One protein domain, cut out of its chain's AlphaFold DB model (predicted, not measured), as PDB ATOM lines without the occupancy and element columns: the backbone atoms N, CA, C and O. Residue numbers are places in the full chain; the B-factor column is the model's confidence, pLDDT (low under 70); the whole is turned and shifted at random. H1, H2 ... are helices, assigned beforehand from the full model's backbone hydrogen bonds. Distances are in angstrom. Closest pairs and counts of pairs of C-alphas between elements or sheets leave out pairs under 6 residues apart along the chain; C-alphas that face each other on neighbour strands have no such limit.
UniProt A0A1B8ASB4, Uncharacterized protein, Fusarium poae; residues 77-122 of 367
ATOM      1  N   THR A  77      82.732  69.063  99.126       56.25
ATOM      2  CA  THR A  77      84.129  69.496  98.889       56.25
ATOM      3  C   THR A  77      84.747  70.278 100.058       56.25
ATOM      4  O   THR A  77      85.914  70.672  99.999       56.25
ATOM      5  N   THR A  78      83.984  70.517 101.126       56.72
ATOM      6  CA  THR A  78      84.350  71.370 102.266       56.72
ATOM      7  C   THR A  78      85.489  70.800 103.108       56.72
ATOM      8  O   THR A  78      86.238  71.581 103.687       56.72
ATOM      9  N   GLY A  79      85.669  69.475 103.144       60.84
ATOM     10  CA  GLY A  79      86.739  68.826 103.914       60.84
ATOM     11  C   GLY A  79      88.100  68.753 103.210       60.84
ATOM     12  O   GLY A  79      89.105  68.481 103.859       60.84
ATOM     13  N   MET A  80      88.147  68.981 101.892       66.56
ATOM     14  CA  MET A  80      89.365  68.790 101.090       66.56
ATOM     15  C   MET A  80      90.189  70.074 100.934       66.56
ATOM     16  O   MET A  80      91.414  70.019 100.835       66.56
ATOM     17  N   TYR A  81      89.529  71.234 100.911       74.81
ATOM     18  CA  TYR A  81      90.159  72.527 100.649       74.81
ATOM     19  C   TYR A  81      90.225  73.388 101.909       74.81
ATOM     20  O   TYR A  81      89.244  73.538 102.629       74.81
ATOM     21  N   THR A  82      91.362  74.049 102.116       74.62
ATOM     22  CA  THR A  82      91.521  75.094 103.145       74.62
ATOM     23  C   THR A  82      90.663  76.334 102.875       74.62
ATOM     24  O   THR A  82      90.297  77.044 103.806       74.62
ATOM     25  N   ASP A  83      90.326  76.584 101.606       77.19
ATOM     26  CA  ASP A  83      89.319  77.560 101.185       77.19
ATOM     27  C   ASP A  83      88.466  76.918 100.080       77.19
ATOM     28  O   ASP A  83      88.872  76.916  98.912       77.19
ATOM     29  N   PRO A  84      87.303  76.345 100.431       76.81
ATOM     30  CA  PRO A  84      86.436  75.668  99.472       76.81
ATOM     31  C   PRO A  84      85.895  76.585  98.371       76.81
ATOM     32  O   PRO A  84      85.706  76.125  97.246       76.81
ATOM     33  N   LYS A  85      85.680  77.881  98.658       79.56
ATOM     34  CA  LYS A  85      85.138  78.834  97.671       79.56
ATOM     35  C   LYS A  85      86.120  79.055  96.529       79.56
ATOM     36  O   LYS A  85      85.715  79.118  95.373       79.56
ATOM     37  N   ASN A  86      87.404  79.128  96.868       80.12
ATOM     38  CA  ASN A  86      88.487  79.345  95.913       80.12
ATOM     39  C   ASN A  86      89.238  78.051  95.551       80.12
ATOM     40  O   ASN A  86      90.278  78.117  94.898       80.12
ATOM     41  N   LYS A  87      88.741  76.883  95.989       79.81
ATOM     42  CA  LYS A  87      89.386  75.566  95.837       79.81
ATOM     43  C   LYS A  87      90.859  75.551  96.276       79.81
ATOM     44  O   LYS A  87      91.699  74.915  95.647       79.81
ATOM     45  N   LYS A  88      91.220  76.271  97.339       81.06
ATOM     46  CA  LYS A  88      92.622  76.403  97.766       81.06
ATOM     47  C   LYS A  88      93.050  75.247  98.669       81.06
ATOM     48  O   LYS A  88      92.376  74.948  99.657       81.06
ATOM     49  N   LEU A  89      94.209  74.656  98.390       79.62
ATOM     50  CA  LEU A  89      94.856  73.656  99.247       79.62
ATOM     51  C   LEU A  89      95.865  74.295 100.208       79.62
ATOM     52  O   LEU A  89      96.339  75.410  99.978       79.62
ATOM     53  N   MET A  90      96.206  73.561 101.271       76.69
ATOM     54  CA  MET A  90      97.318  73.921 102.148       76.69
ATOM     55  C   MET A  90      98.613  73.949 101.332       76.69
ATOM     56  O   MET A  90      99.009  72.938 100.758       76.69
ATOM     57  N   ASP A  91      99.274  75.106 101.288       72.81
ATOM     58  CA  ASP A  91     100.562  75.242 100.615       72.81
ATOM     59  C   ASP A  91     101.659  74.568 101.446       72.81
ATOM     60  O   ASP A  91     102.094  75.082 102.480       72.81
ATOM     61  N   VAL A  92     102.102  73.403 100.979       71.50
ATOM     62  CA  VAL A  92     103.178  72.629 101.603       71.50
ATOM     63  C   VAL A  92     104.550  72.893 100.981       71.50
ATOM     64  O   VAL A  92     105.522  72.246 101.372       71.50
ATOM     65  N   SER A  93     104.671  73.857 100.056       67.00
ATOM     66  CA  SER A  93     105.894  74.106  99.279       67.00
ATOM     67  C   SER A  93     107.143  74.323 100.137       67.00
ATOM     68  O   SER A  93     108.225  73.829  99.817       67.00
ATOM     69  N   LYS A  94     106.976  74.990 101.284       63.38
ATOM     70  CA  LYS A  94     108.043  75.279 102.254       63.38
ATOM     71  C   LYS A  94     108.551  74.048 103.008       63.38
ATOM     72  O   LYS A  94     109.638  74.099 103.574       63.38
ATOM     73  N   TYR A  95     107.786  72.960 103.023       58.03
ATOM     74  CA  TYR A  95     108.117  71.728 103.744       58.03
ATOM     75  C   TYR A  95     108.669  70.631 102.826       58.03
ATOM     76  O   TYR A  95     109.150  69.611 103.321       58.03
ATOM     77  N   ILE A  96     108.673  70.858 101.508       54.66
ATOM     78  CA  ILE A  96     109.080  69.885 100.483       54.66
ATOM     79  C   ILE A  96     110.507  69.362 100.690       54.66
ATOM     80  O   ILE A  96     110.754  68.189 100.447       54.66
ATOM     81  N   SER A  97     111.440  70.196 101.154       48.84
ATOM     82  CA  SER A  97     112.822  69.774 101.437       48.84
ATOM     83  C   SER A  97     112.965  68.982 102.739       48.84
ATOM     84  O   SER A  97     113.988  68.343 102.965       48.84
ATOM     85  N   THR A  98     111.964  69.050 103.622       44.62
ATOM     86  CA  THR A  98     111.995  68.398 104.934       44.62
ATOM     87  C   THR A  98     111.290  67.051 104.935       44.62
ATOM     88  O   THR A  98     111.718  66.166 105.667       44.62
ATOM     89  N   THR A  99     110.257  66.841 104.127       45.28
ATOM     90  CA  THR A  99     109.698  65.504 103.898       45.28
ATOM     91  C   THR A  99     110.757  64.676 103.174       45.28
ATOM     92  O   THR A  99     111.148  65.023 102.066       45.28
ATOM     93  N   ALA A 100     111.319  63.653 103.813       42.59
ATOM     94  CA  ALA A 100     112.381  62.897 103.163       42.59
ATOM     95  C   ALA A 100     111.837  62.028 102.039       42.59
ATOM     96  O   ALA A 100     110.754  61.463 102.143       42.59
ATOM     97  N   GLY A 101     112.632  61.891 100.988       47.16
ATOM     98  CA  GLY A 101     112.254  61.167  99.784       47.16
ATOM     99  C   GLY A 101     111.692  62.128  98.752       47.16
ATOM    100  O   GLY A 101     110.547  62.564  98.824       47.16
ATOM    101  N   TYR A 102     112.562  62.528  97.834       48.91
ATOM    102  CA  TYR A 102     112.338  63.582  96.863       48.91
ATOM    103  C   TYR A 102     111.040  63.375  96.072       48.91
ATOM    104  O   TYR A 102     110.950  62.534  95.189       48.91
ATOM    105  N   VAL A 103     110.071  64.234  96.392       52.00
ATOM    106  CA  VAL A 103     108.983  64.731  95.544       52.00
ATOM    107  C   VAL A 103     108.249  63.652  94.746       52.00
ATOM    108  O   VAL A 103     108.488  63.463  93.554       52.00
ATOM    109  N   TYR A 104     107.199  63.094  95.346       59.03
ATOM    110  CA  TYR A 104     106.045  62.744  94.531       59.03
ATOM    111  C   TYR A 104     105.462  64.057  93.990       59.03
ATOM    112  O   TYR A 104     105.090  64.954  94.755       59.03
ATOM    113  N   THR A 105     105.474  64.231  92.670       61.41
ATOM    114  CA  THR A 105     105.124  65.504  92.014       61.41
ATOM    115  C   THR A 105     103.709  65.961  92.347       61.41
ATOM    116  O   THR A 105     103.452  67.163  92.351       61.41
ATOM    117  N   THR A 106     102.821  65.034  92.719       67.94
ATOM    118  CA  THR A 106     101.439  65.360  93.077       67.94
ATOM    119  C   THR A 106     101.320  66.170  94.368       67.94
ATOM    120  O   THR A 106     100.404  66.979  94.488       67.94
ATOM    121  N   TYR A 107     102.282  66.073  95.294       69.75
ATOM    122  CA  TYR A 107     102.287  66.887  96.519       69.75
ATOM    123  C   TYR A 107     102.602  68.372  96.264       69.75
ATOM    124  O   TYR A 107     102.492  69.188  97.177       69.75
ATOM    125  N   LYS A 108     103.004  68.732  95.037       71.06
ATOM    126  CA  LYS A 108     103.217  70.122  94.598       71.06
ATOM    127  C   LYS A 108     102.001  70.728  93.898       71.06
ATOM    128  O   LYS A 108     102.032  71.916  93.584       71.06
ATOM    129  N   LEU A 109     100.976  69.926  93.612       76.94
ATOM    130  CA  LEU A 109      99.819  70.378  92.851       76.94
ATOM    131  C   LEU A 109      98.963  71.332  93.683       76.94
ATOM    132  O   LEU A 109      98.816  71.185  94.897       76.94
ATOM    133  N   ASN A 110      98.392  72.322  93.006       78.69
ATOM    134  CA  ASN A 110      97.441  73.262  93.592       78.69
ATOM    135  C   ASN A 110      95.997  72.851  93.263       78.69
ATOM    136  O   ASN A 110      95.768  71.953  92.466       78.69
ATOM    137  N   GLY A 111      95.024  73.507  93.898       80.12
ATOM    138  CA  GLY A 111      93.600  73.154  93.907       80.12
ATOM    139  C   GLY A 111      93.028  72.451  92.667       80.12
ATOM    140  O   GLY A 111      92.604  71.302  92.799       80.12
ATOM    141  N   PRO A 112      92.981  73.113  91.494       81.75
ATOM    142  CA  PRO A 112      92.478  72.507  90.262       81.75
ATOM    143  C   PRO A 112      93.335  71.340  89.756       81.75
ATOM    144  O   PRO A 112      92.799  70.271  89.498       81.75
ATOM    145  N   GLU A 113      94.659  71.502  89.687       83.88
ATOM    146  CA  GLU A 113      95.563  70.457  89.179       83.88
ATOM    147  C   GLU A 113      95.564  69.207  90.071       83.88
ATOM    148  O   GLU A 113      95.660  68.081  89.589       83.88
ATOM    149  N   PHE A 114      95.436  69.400  91.384       83.38
ATOM    150  CA  PHE A 114      95.276  68.326  92.354       83.38
ATOM    151  C   PHE A 114      93.950  67.595  92.142       83.38
ATOM    152  O   PHE A 114      93.932  66.369  92.133       83.38
ATOM    153  N   GLN A 115      92.850  68.334  91.955       80.81
ATOM    154  CA  GLN A 115      91.538  67.740  91.699       80.81
ATOM    155  C   GLN A 115      91.570  66.887  90.425       80.81
ATOM    156  O   GLN A 115      91.175  65.723  90.466       80.81
ATOM    157  N   ASP A 116      92.126  67.426  89.341       86.12
ATOM    158  CA  ASP A 116      92.272  66.713  88.072       86.12
ATOM    159  C   ASP A 116      93.125  65.444  88.229       86.12
ATOM    160  O   ASP A 116      92.798  64.394  87.674       86.12
ATOM    161  N   GLU A 117      94.206  65.504  89.011       85.81
ATOM    162  CA  GLU A 117      95.086  64.356  89.250       85.81
ATOM    163  C   GLU A 117      94.428  63.251  90.092       85.81
ATOM    164  O   GLU A 117      94.689  62.071  89.840       85.81
ATOM    165  N   ILE A 118      93.570  63.614  91.054       82.56
ATOM    166  CA  ILE A 118      92.795  62.673  91.881       82.56
ATOM    167  C   ILE A 118      91.639  62.050  91.088       82.56
ATOM    168  O   ILE A 118      91.368  60.857  91.225       82.56
ATOM    169  N   GLU A 119      90.961  62.829  90.246       84.12
ATOM    170  CA  GLU A 119      89.858  62.343  89.404       84.12
ATOM    171  C   GLU A 119      90.357  61.505  88.215       84.12
ATOM    172  O   GLU A 119      89.614  60.694  87.647       84.12
ATOM    173  N   LYS A 120      91.631  61.663  87.841       88.19
ATOM    174  CA  LYS A 120      92.259  60.893  86.773       88.19
ATOM    175  C   LYS A 120      92.270  59.407  87.114       88.19
ATOM    176  O   LYS A 120      92.963  58.954  88.020       88.19
ATOM    177  N   ARG A 121      91.590  58.618  86.278       88.50
ATOM    178  CA  ARG A 121      91.632  57.155  86.344       88.50
ATOM    179  C   ARG A 121      93.072  56.653  86.207       88.50
ATOM    180  O   ARG A 121      93.701  56.851  85.166       88.50
ATOM    181  N   LYS A 122      93.558  55.976  87.242       88.25
ATOM    182  CA  LYS A 122      94.850  55.289  87.267       88.25
ATOM    183  C   LYS A 122      94.681  53.822  86.876       88.25
ATOM    184  O   LYS A 122      93.589  53.252  86.962       88.25
TER     185      LYS A 122
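This is residues 77 to 122 of the 367 residues of an uncharacterized protein of Fusarium poae (UniProt A0A1B8ASB4). With little regular structure, the printed part is a flat, open loop of chain: a long unnamed stretch, residues 77 to 104, runs out to a far bend and folds back into two short helices, H1 then H2. Residues 97 to 103 stick out at that bend. The printed part has 46 residues, and the two named helices, H1 then H2 along the chain, hold 13 of them, under half; there is no named strand, and the class is all helix. The whole is only just loose, close to compact, with a radius of gyration of the C-alphas of 11.6 A and spans of 31 by 26 by 14 A.

Find C-alpha 111 at (93.600, 73.154, 93.907); from there H2, residues 111 to 119, runs 12.3 A to C-alpha 119 at (89.858, 62.343, 89.404). H1, residues 105 to 108, begins at C-alpha 105, (105.124, 65.504, 92.014), and spans 5.6 A.

Look from H2 to H1: they are close but not clearly touching, the closest C-alphas being those of Thr 106 and Phe 114, 6.9 A apart. A tight link of 2 residues joins them. In H2 every O i to N i+4 pair is within hydrogen-bond range; H1 is too short for such a pair, and its 1 O i to N i+3 pair is within range.

The C-alphas farthest apart, those of Lys 85 and Gly 101, are 32.4 A apart. The printed part has no cut. The model's confidence is low, under 70, at residues 77 to 80 and 93 to 107.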